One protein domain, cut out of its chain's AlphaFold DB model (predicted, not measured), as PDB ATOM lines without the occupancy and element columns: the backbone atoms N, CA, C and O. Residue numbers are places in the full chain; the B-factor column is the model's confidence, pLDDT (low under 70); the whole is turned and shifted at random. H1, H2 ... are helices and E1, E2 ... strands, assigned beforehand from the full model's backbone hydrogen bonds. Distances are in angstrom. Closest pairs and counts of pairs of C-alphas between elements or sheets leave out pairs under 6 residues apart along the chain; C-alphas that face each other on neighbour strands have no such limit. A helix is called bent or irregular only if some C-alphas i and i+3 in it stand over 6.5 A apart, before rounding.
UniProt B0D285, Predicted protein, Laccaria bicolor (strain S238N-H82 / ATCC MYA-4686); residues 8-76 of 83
ATOM      1  N   LEU A   8       9.030 -39.173  38.958       93.50
ATOM      2  CA  LEU A   8       7.951 -40.132  39.144       93.50
ATOM      3  C   LEU A   8       6.976 -39.972  37.979       93.50
ATOM      4  O   LEU A   8       6.506 -38.867  37.695       93.50
ATOM      5  N   VAL A   9       6.700 -41.086  37.315       94.94
ATOM      6  CA  VAL A   9       5.867 -41.163  36.118       94.94
ATOM      7  C   VAL A   9       4.782 -42.200  36.366       94.94
ATOM      8  O   VAL A   9       5.060 -43.264  36.919       94.94
ATOM      9  N   MET A  10       3.557 -41.875  35.970       92.69
ATOM     10  CA  MET A  10       2.444 -42.811  35.887       92.69
ATOM     11  C   MET A  10       2.208 -43.180  34.429       92.69
ATOM     12  O   MET A  10       2.165 -42.300  33.573       92.69
ATOM     13  N   ASP A  11       2.036 -44.466  34.162       93.50
ATOM     14  CA  ASP A  11       1.510 -44.935  32.885       93.50
ATOM     15  C   ASP A  11      -0.015 -45.009  32.999       93.50
ATOM     16  O   ASP A  11      -0.547 -45.721  33.855       93.50
ATOM     17  N   VAL A  12      -0.701 -44.224  32.173       87.25
ATOM     18  CA  VAL A  12      -2.153 -44.287  32.011       87.25
ATOM     19  C   VAL A  12      -2.425 -44.564  30.540       87.25
ATOM     20  O   VAL A  12      -2.141 -43.725  29.686       87.25
ATOM     21  N   ASP A  13      -2.939 -45.759  30.252       89.44
ATOM     22  CA  ASP A  13      -3.290 -46.230  28.906       89.44
ATOM     23  C   ASP A  13      -2.155 -46.098  27.869       89.44
ATOM     24  O   ASP A  13      -2.373 -45.723  26.716       89.44
ATOM     25  N   GLY A  14      -0.917 -46.406  28.272       90.75
ATOM     26  CA  GLY A  14       0.266 -46.355  27.409       90.75
ATOM     27  C   GLY A  14       0.866 -44.957  27.268       90.75
ATOM     28  O   GLY A  14       1.759 -44.747  26.442       90.75
ATOM     29  N   LYS A  15       0.386 -43.985  28.054       91.06
ATOM     30  CA  LYS A  15       0.923 -42.628  28.102       91.06
ATOM     31  C   LYS A  15       1.615 -42.373  29.433       91.06
ATOM     32  O   LYS A  15       0.981 -42.239  30.480       91.06
ATOM     33  N   GLU A  16       2.928 -42.193  29.357       93.50
ATOM     34  CA  GLU A  16       3.737 -41.719  30.473       93.50
ATOM     35  C   GLU A  16       3.382 -40.269  30.828       93.50
ATOM     36  O   GLU A  16       3.590 -39.332  30.052       93.50
ATOM     37  N   THR A  17       2.853 -40.086  32.032       94.31
ATOM     38  CA  THR A  17       2.485 -38.793  32.600       94.31
ATOM     39  C   THR A  17       3.345 -38.526  33.825       94.31
ATOM     40  O   THR A  17       3.388 -39.315  34.769       94.31
ATOM     41  N   ARG A  18       4.072 -37.410  33.814       94.81
ATOM     42  CA  ARG A  18       4.888 -36.995  34.958       94.81
ATOM     43  C   ARG A  18       3.984 -36.548  36.093       94.81
ATOM     44  O   ARG A  18       3.129 -35.699  35.889       94.81
ATOM     45  N   VAL A  19       4.237 -37.067  37.289       96.25
ATOM     46  CA  VAL A  19       3.487 -36.690  38.497       96.25
ATOM     47  C   VAL A  19       4.361 -36.002  39.539       96.25
ATOM     48  O   VAL A  19       3.857 -35.201  40.320       96.25
ATOM     49  N   ALA A  20       5.680 -36.230  39.522       96.62
ATOM     50  CA  ALA A  20       6.619 -35.449  40.324       96.62
ATOM     51  C   ALA A  20       8.044 -35.435  39.747       96.62
ATOM     52  O   ALA A  20       8.484 -36.393  39.111       96.62
ATOM     53  N   VAL A  21       8.802 -34.371  40.024       95.12
ATOM     54  CA  VAL A  21      10.218 -34.215  39.648       95.12
ATOM     55  C   VAL A  21      11.027 -33.749  40.859       95.12
ATOM     56  O   VAL A  21      10.658 -32.803  41.555       95.12
ATOM     57  N   TYR A  22      12.166 -34.400  41.114       91.94
ATOM     58  CA  TYR A  22      13.081 -34.004  42.185       91.94
ATOM     59  C   TYR A  22      14.230 -33.133  41.678       91.94
ATOM     60  O   TYR A  22      15.157 -33.608  41.020       91.94
ATOM     61  N   HIS A  23      14.265 -31.883  42.120       89.81
ATOM     62  CA  HIS A  23      15.355 -30.957  41.857       89.81
ATOM     63  C   HIS A  23      16.443 -31.094  42.922       89.81
ATOM     64  O   HIS A  23      16.241 -30.833  44.108       89.81
ATOM     65  N   ARG A  24      17.647 -31.495  42.504       83.50
ATOM     66  CA  ARG A  24      18.796 -31.625  43.412       83.50
ATOM     67  C   ARG A  24      19.271 -30.268  43.922       83.50
ATOM     68  O   ARG A  24      19.348 -29.306  43.158       83.50
ATOM     69  N   ARG A  25      19.747 -30.256  45.172       85.12
ATOM     70  CA  ARG A  25      20.474 -29.116  45.746       85.12
ATOM     71  C   ARG A  25      21.642 -28.709  44.845       85.12
ATOM     72  O   ARG A  25      22.466 -29.548  44.470       85.12
ATOM     73  N   ARG A  26      21.756 -27.410  44.578       84.25
ATOM     74  CA  ARG A  26      22.911 -26.787  43.918       84.25
ATOM     75  C   ARG A  26      23.703 -25.987  44.946       84.25
ATOM     76  O   ARG A  26      23.122 -25.217  45.700       84.25
ATOM     77  N   LEU A  27      25.021 -26.192  44.980       79.44
ATOM     78  CA  LEU A  27      25.923 -25.599  45.979       79.44
ATOM     79  C   LEU A  27      26.451 -24.204  45.614       79.44
ATOM     80  O   LEU A  27      27.241 -23.663  46.374       79.44
ATOM     81  N   GLY A  28      26.049 -23.616  44.484       75.44
ATOM     82  CA  GLY A  28      26.432 -22.233  44.178       75.44
ATOM     83  C   GLY A  28      27.777 -22.034  43.472       75.44
ATOM     84  O   GLY A  28      28.160 -20.897  43.261       75.44
ATOM     85  N   VAL A  29      28.527 -23.092  43.130       72.25
ATOM     86  CA  VAL A  29      29.933 -22.938  42.677       72.25
ATOM     87  C   VAL A  29      30.056 -22.334  41.268       72.25
ATOM     88  O   VAL A  29      31.013 -21.624  40.990       72.25
ATOM     89  N   VAL A  30      29.098 -22.620  40.378       74.69
ATOM     90  CA  VAL A  30      29.082 -22.135  38.975       74.69
ATOM     91  C   VAL A  30      27.745 -21.477  38.601       74.69
ATOM     92  O   VAL A  30      27.679 -20.655  37.698       74.69
ATOM     93  N   THR A  31      26.663 -21.829  39.295       76.31
ATOM     94  CA  THR A  31      25.308 -21.284  39.112       76.31
ATOM     95  C   THR A  31      24.704 -21.027  40.479       76.31
ATOM     96  O   THR A  31      25.120 -21.702  41.420       76.31
ATOM     97  N   ASP A  32      23.661 -20.203  40.568       83.12
ATOM     98  CA  ASP A  32      22.957 -19.903  41.818       83.12
ATOM     99  C   ASP A  32      22.702 -21.134  42.696       83.12
ATOM    100  O   ASP A  32      22.268 -22.205  42.239       83.12
ATOM    101  N   ALA A  33      22.984 -20.969  43.987       84.62
ATOM    102  CA  ALA A  33      22.666 -21.968  44.986       84.62
ATOM    103  C   ALA A  33      21.144 -22.105  45.099       84.62
ATOM    104  O   ALA A  33      20.419 -21.115  45.176       84.62
ATOM    105  N   ARG A  34      20.652 -23.347  45.123       86.00
ATOM    106  CA  ARG A  34      19.230 -23.643  45.333       86.00
ATOM    107  C   ARG A  34      19.081 -24.854  46.246       86.00
ATOM    108  O   ARG A  34      19.843 -25.817  46.079       86.00
ATOM    109  N   PRO A  35      18.141 -24.825  47.210       85.00
ATOM    110  CA  PRO A  35      17.833 -25.996  48.016       85.00
ATOM    111  C   PRO A  35      17.319 -27.128  47.121       85.00
ATOM    112  O   PRO A  35      16.913 -26.904  45.982       85.00
ATOM    113  N   ALA A  36      17.368 -28.355  47.633       87.69
ATOM    114  CA  ALA A  36      16.668 -29.442  46.972       87.69
ATOM    115  C   ALA A  36      15.156 -29.194  47.070       87.69
ATOM    116  O   ALA A  36      14.684 -28.792  48.135       87.69
ATOM    117  N   SER A  37      14.417 -29.432  45.993       90.25
ATOM    118  CA  SER A  37      12.962 -29.273  45.968       90.25
ATOM    119  C   SER A  37      12.293 -30.441  45.259       90.25
ATOM    120  O   SER A  37      12.900 -31.122  44.430       90.25
ATOM    121  N   LEU A  38      11.041 -30.688  45.624       94.38
ATOM    122  CA  LEU A  38      10.164 -31.639  44.961       94.38
ATOM    123  C   LEU A  38       9.041 -30.839  44.308       94.38
ATOM    124  O   LEU A  38       8.363 -30.073  44.986       94.38
ATOM    125  N   GLU A  39       8.890 -30.994  43.002       95.81
ATOM    126  CA  GLU A  39       7.788 -30.430  42.230       95.81
ATOM    127  C   GLU A  39       6.768 -31.540  41.991       95.81
ATOM    128  O   GLU A  39       7.147 -32.625  41.552       95.81
ATOM    129  N   ILE A  40       5.504 -31.288  42.327       96.44
ATOM    130  CA  ILE A  40       4.387 -32.220  42.140       96.44
ATOM    131  C   ILE A  40       3.456 -31.581  41.112       96.44
ATOM    132  O   ILE A  40       3.103 -30.412  41.255       96.44
ATOM    133  N   PHE A  41       3.108 -32.331  40.070       96.25
ATOM    134  CA  PHE A  41       2.188 -31.878  39.027       96.25
ATOM    135  C   PHE A  41       0.735 -32.164  39.437       96.25
ATOM    136  O   PHE A  41       0.523 -33.039  40.283       96.25
ATOM    137  N   PRO A  42      -0.267 -31.479  38.848       96.69
ATOM    138  CA  PRO A  42      -1.682 -31.702  39.165       96.69
ATOM    139  C   PRO A  42      -2.096 -33.179  39.116       96.69
ATOM    140  O   PRO A  42      -2.850 -33.664  39.956       96.69
ATOM    141  N   GLU A  43      -1.527 -33.939  38.183       95.25
ATOM    142  CA  GLU A  43      -1.784 -35.366  38.008       95.25
ATOM    143  C   GLU A  43      -1.327 -36.209  39.206       95.25
ATOM    144  O   GLU A  43      -1.819 -37.315  39.380       95.25
ATOM    145  N   GLY A  44      -0.434 -35.703  40.059       93.88
ATOM    146  CA  GLY A  44       0.033 -36.357  41.283       93.88
ATOM    147  C   GLY A  44      -0.689 -35.934  42.566       93.88
ATOM    148  O   GLY A  44      -0.434 -36.530  43.613       93.88
ATOM    149  N   GLU A  45      -1.582 -34.937  42.531       95.88
ATOM    150  CA  GLU A  45      -2.208 -34.382  43.747       95.88
ATOM    151  C   GLU A  45      -3.018 -35.421  44.531       95.88
ATOM    152  O   GLU A  45      -2.967 -35.464  45.759       95.88
ATOM    153  N   HIS A  46      -3.691 -36.330  43.825       94.81
ATOM    154  CA  HIS A  46      -4.473 -37.416  44.420       94.81
ATOM    155  C   HIS A  46      -3.632 -38.428  45.226       94.81
ATOM    156  O   HIS A  46      -4.184 -39.255  45.949       94.81
ATOM    157  N   MET A  47      -2.303 -38.376  45.110       94.88
ATOM    158  CA  MET A  47      -1.353 -39.224  45.835       94.88
ATOM    159  C   MET A  47      -0.271 -38.411  46.560       94.88
ATOM    160  O   MET A  47       0.805 -38.934  46.867       94.88
ATOM    161  N   LEU A  48      -0.548 -37.133  46.842       96.12
ATOM    162  CA  LEU A  48       0.401 -36.184  47.426       96.12
ATOM    163  C   LEU A  48       1.087 -36.739  48.677       96.12
ATOM    164  O   LEU A  48       2.314 -36.695  48.766       96.12
ATOM    165  N   ASP A  49       0.324 -37.318  49.604       97.62
ATOM    166  CA  ASP A  49       0.867 -37.862  50.853       97.62
ATOM    167  C   ASP A  49       1.927 -38.939  50.595       97.62
ATOM    168  O   ASP A  49       3.011 -38.914  51.184       97.62
ATOM    169  N   LEU A  50       1.660 -39.858  49.663       96.44
ATOM    170  CA  LEU A  50       2.587 -40.932  49.313       96.44
ATOM    171  C   LEU A  50       3.862 -40.382  48.666       96.44
ATOM    172  O   LEU A  50       4.968 -40.820  49.002       96.44
ATOM    173  N   ILE A  51       3.716 -39.409  47.764       96.19
ATOM    174  CA  ILE A  51       4.840 -38.743  47.100       96.19
ATOM    175  C   ILE A  51       5.720 -38.033  48.140       96.19
ATOM    176  O   ILE A  51       6.940 -38.235  48.169       96.19
ATOM    177  N   VAL A  52       5.114 -37.242  49.029       96.06
ATOM    178  CA  VAL A  52       5.821 -36.449  50.043       96.06
ATOM    179  C   VAL A  52       6.495 -37.341  51.083       96.06
ATOM    180  O   VAL A  52       7.679 -37.149  51.369       96.06
ATOM    181  N   VAL A  53       5.800 -38.350  51.619       97.25
ATOM    182  CA  VAL A  53       6.377 -39.286  52.600       97.25
ATOM    183  C   VAL A  53       7.563 -40.036  51.997       97.25
ATOM    184  O   VAL A  53       8.627 -40.115  52.619       97.25
ATOM    185  N   THR A  54       7.423 -40.525  50.762       94.62
ATOM    186  CA  THR A  54       8.512 -41.199  50.041       94.62
ATOM    187  C   THR A  54       9.708 -40.270  49.867       94.62
ATOM    188  O   THR A  54      10.848 -40.654  50.146       94.62
ATOM    189  N   PHE A  55       9.463 -39.026  49.456       92.50
ATOM    190  CA  PHE A  55      10.513 -38.029  49.298       92.50
ATOM    191  C   PHE A  55      11.264 -37.763  50.607       92.50
ATOM    192  O   PHE A  55      12.495 -37.863  50.645       92.50
ATOM    193  N   VAL A  56      10.537 -37.481  51.691       92.88
ATOM    194  CA  VAL A  56      11.114 -37.213  53.016       92.88
ATOM    195  C   VAL A  56      11.923 -38.411  53.508       92.88
ATOM    196  O   VAL A  56      13.048 -38.241  53.988       92.88
ATOM    197  N   TYR A  57      11.398 -39.626  53.340       94.94
ATOM    198  CA  TYR A  57      12.089 -40.855  53.717       94.94
ATOM    199  C   TYR A  57      13.421 -41.017  52.972       94.94
ATOM    200  O   TYR A  57      14.470 -41.236  53.588       94.94
ATOM    201  N   ILE A  58      13.416 -40.844  51.648       90.94
ATOM    202  CA  ILE A  58      14.628 -40.954  50.832       90.94
ATOM    203  C   ILE A  58      15.639 -39.845  51.168       90.94
ATOM    204  O   ILE A  58      16.837 -40.123  51.267       90.94
ATOM    205  N   GLU A  59      15.196 -38.605  51.393       89.50
ATOM    206  CA  GLU A  59      16.074 -37.506  51.823       89.50
ATOM    207  C   GLU A  59      16.700 -37.768  53.194       89.50
ATOM    208  O   GLU A  59      17.892 -37.511  53.393       89.50
ATOM    209  N   LYS A  60      15.940 -38.345  54.129       92.94
ATOM    210  CA  LYS A  60      16.463 -38.780  55.427       92.94
ATOM    211  C   LYS A  60      17.562 -39.825  55.246       92.94
ATOM    212  O   LYS A  60      18.645 -39.669  55.806       92.94
ATOM    213  N   LEU A  61      17.345 -40.839  54.403       94.25
ATOM    214  CA  LEU A  61      18.371 -41.846  54.104       94.25
ATOM    215  C   LEU A  61      19.630 -41.240  53.464       94.25
ATOM    216  O   LEU A  61      20.740 -41.681  53.770       94.25
ATOM    217  N   ARG A  62      19.492 -40.238  52.584       89.44
ATOM    218  CA  ARG A  62      20.642 -39.525  51.997       89.44
ATOM    219  C   ARG A  62      21.436 -38.782  53.071       89.44
ATOM    220  O   ARG A  62      22.648 -38.977  53.163       89.44
ATOM    221  N   LYS A  63      20.755 -38.007  53.921       88.44
ATOM    222  CA  LYS A  63      21.379 -37.274  55.034       88.44
ATOM    223  C   LYS A  63      22.084 -38.211  56.013       88.44
ATOM    224  O   LYS A  63      23.205 -37.927  56.425       88.44
ATOM    225  N   ASP A  64      21.483 -39.353  56.338       94.81
ATOM    226  CA  ASP A  64      22.100 -40.348  57.217       94.81
ATOM    227  C   ASP A  64      23.408 -40.899  56.638       94.81
ATOM    228  O   ASP A  64      24.413 -40.971  57.349       94.81
ATOM    229  N   ARG A  65      23.434 -41.234  55.339       91.75
ATOM    230  CA  ARG A  65      24.657 -41.699  54.655       91.75
ATOM    231  C   ARG A  65      25.743 -40.625  54.648       91.75
ATOM    232  O   ARG A  65      26.896 -40.931  54.947       91.75
ATOM    233  N   GLU A  66      25.391 -39.375  54.350       89.19
ATOM    234  CA  GLU A  66      26.332 -38.247  54.382       89.19
ATOM    235  C   GLU A  66      26.902 -38.022  55.788       89.19
ATOM    236  O   GLU A  66      28.110 -37.847  55.956       89.19
ATOM    237  N   ASN A  67      26.055 -38.084  56.817       91.00
ATOM    238  CA  ASN A  67      26.470 -37.938  58.209       91.00
ATOM    239  C   ASN A  67      27.388 -39.084  58.656       91.00
ATOM    240  O   ASN A  67      28.382 -38.849  59.344       91.00
ATOM    241  N   GLN A  68      27.100 -40.322  58.247       91.31
ATOM    242  CA  GLN A  68      27.979 -41.465  58.498       91.31
ATOM    243  C   GLN A  68      29.329 -41.316  57.786       91.31
ATOM    244  O   GLN A  68      30.365 -41.584  58.395       91.31
ATOM    245  N   ALA A  69      29.339 -40.855  56.532       88.12
ATOM    246  CA  ALA A  69      30.569 -40.596  55.788       88.12
ATOM    247  C   ALA A  69      31.423 -39.514  56.469       88.12
ATOM    248  O   ALA A  69      32.606 -39.738  56.710       88.12
ATOM    249  N   LYS A  70      30.819 -38.393  56.889       84.00
ATOM    250  CA  LYS A  70      31.509 -37.337  57.657       84.00
ATOM    251  C   LYS A  70      32.091 -37.860  58.971       84.00
ATOM    252  O   LYS A  70      33.246 -37.584  59.280       84.00
ATOM    253  N   LYS A  71      31.334 -38.671  59.724       80.88
ATOM    254  CA  LYS A  71      31.829 -39.315  60.955       80.88
ATOM    255  C   LYS A  71      33.017 -40.242  60.683       80.88
ATOM    256  O   LYS A  71      33.947 -40.271  61.481       80.88
ATOM    257  N   LYS A  72      33.009 -40.989  59.573       75.25
ATOM    258  CA  LYS A  72      34.144 -41.837  59.164       75.25
ATOM    259  C   LYS A  72      35.365 -41.013  58.758       75.25
ATOM    260  O   LYS A  72      36.460 -41.396  59.135       75.25
ATOM    261  N   ILE A  73      35.176 -39.890  58.062       75.31
ATOM    262  CA  ILE A  73      36.252 -38.963  57.667       75.31
ATOM    263  C   ILE A  73      36.856 -38.237  58.876       75.31
ATOM    264  O   ILE A  73      38.035 -37.917  58.852       75.31
ATOM    265  N   MET A  74      36.083 -38.002  59.940       66.62
ATOM    266  CA  MET A  74      36.578 -37.343  61.158       66.62
ATOM    267  C   MET A  74      37.258 -38.306  62.150       66.62
ATOM    268  O   MET A  74      38.047 -37.878  62.984       66.62
ATOM    269  N   LYS A  75      37.019 -39.622  62.043       60.38
ATOM    270  CA  LYS A  75      37.655 -40.649  62.893       60.38
ATOM    271  C   LYS A  75      39.155 -40.971  62.659       60.38
ATOM    272  O   LYS A  75      39.725 -41.546  63.584       60.38
ATOM    273  N   PRO A  76      39.836 -40.655  61.538       55.75
ATOM    274  CA  PRO A  76      41.250 -40.973  61.355       55.75
ATOM    275  C   PRO A  76      42.204 -39.901  61.911       55.75
ATOM    276  O   PRO A  76      43.395 -40.167  62.003       55.75
TER     277      PRO A  76
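AT A GLANCE: This is residues 8 to 76 of the 83 residues of the protein "Predicted protein" of Laccaria bicolor (strain S238N-H82 / ATCC MYA-4686) (UniProt B0D285). One long helix, H1, packs by its first part over one face of a small three-stranded sheet, and its residues 60 to 76 stick out beyond the sheet as a free arm. E2 and E3 make a hairpin with a long loop, residues 24 to 36. The printed part has 69 residues, with E1, E2, E3 and H1 in that order along the chain; the class is mixed, and the sheet, order E1, E2, E3, is antiparallel. The whole is only just loose, close to extended, with a radius of gyration of the C-alphas of 16.3 A and spans of 55 by 27 by 20 A.

HOW THE PARTS SIT: E1, residues 8 to 12, and E2, residues 15 to 23, form an antiparallel hairpin at 168 degrees, with N 10 and O 17 2.8 A apart, within hydrogen-bond range. E2 bends by 54 degrees at residue 19; its pairing is staggered, with E1 over residues 15 to 20 and with E3, residues 37 to 40, over 20 to 23. E2 and E3 are an antiparallel hairpin, N 21 and O 39 being 2.8 A apart. The three strands are a meander, each the antiparallel neighbour of the one before. H1, residues 42 to 76, is on one face of the sheet, two layers, at a height of 7.6 A over the sheet. It lies over E2 and only just over E3, with 3 C-alphas falling on E3. The closest C-alphas of E2 and H1 are those of Val 19 and Gly 44, 4.5 A apart. In H1, 26 of 31 O i to N i+4 pairs are within hydrogen-bond range.

IN THESE COORDINATES: E1 begins at C-alpha 8 (7.951, -40.132, 39.144). E2 is 23.1 A long from first to last C-alpha, E1 13.0 A and E3 9.8 A. H1 is 49.2 A long, ending at C-alpha 76 (41.250, -40.973, 61.355). It is irregular, C-alphas 46 and 49 being 8.4 A apart, with a kink of 78 degrees near residue 49.

THE WHOLE: The C-alphas of Asp 13 and Pro 76, the two farthest apart, are 55.4 A apart. The printed part has no cut, and the link from E2 to E3 is long. The mean pLDDT of the printed part is 88.9, and residues 74 to 76 are under 70.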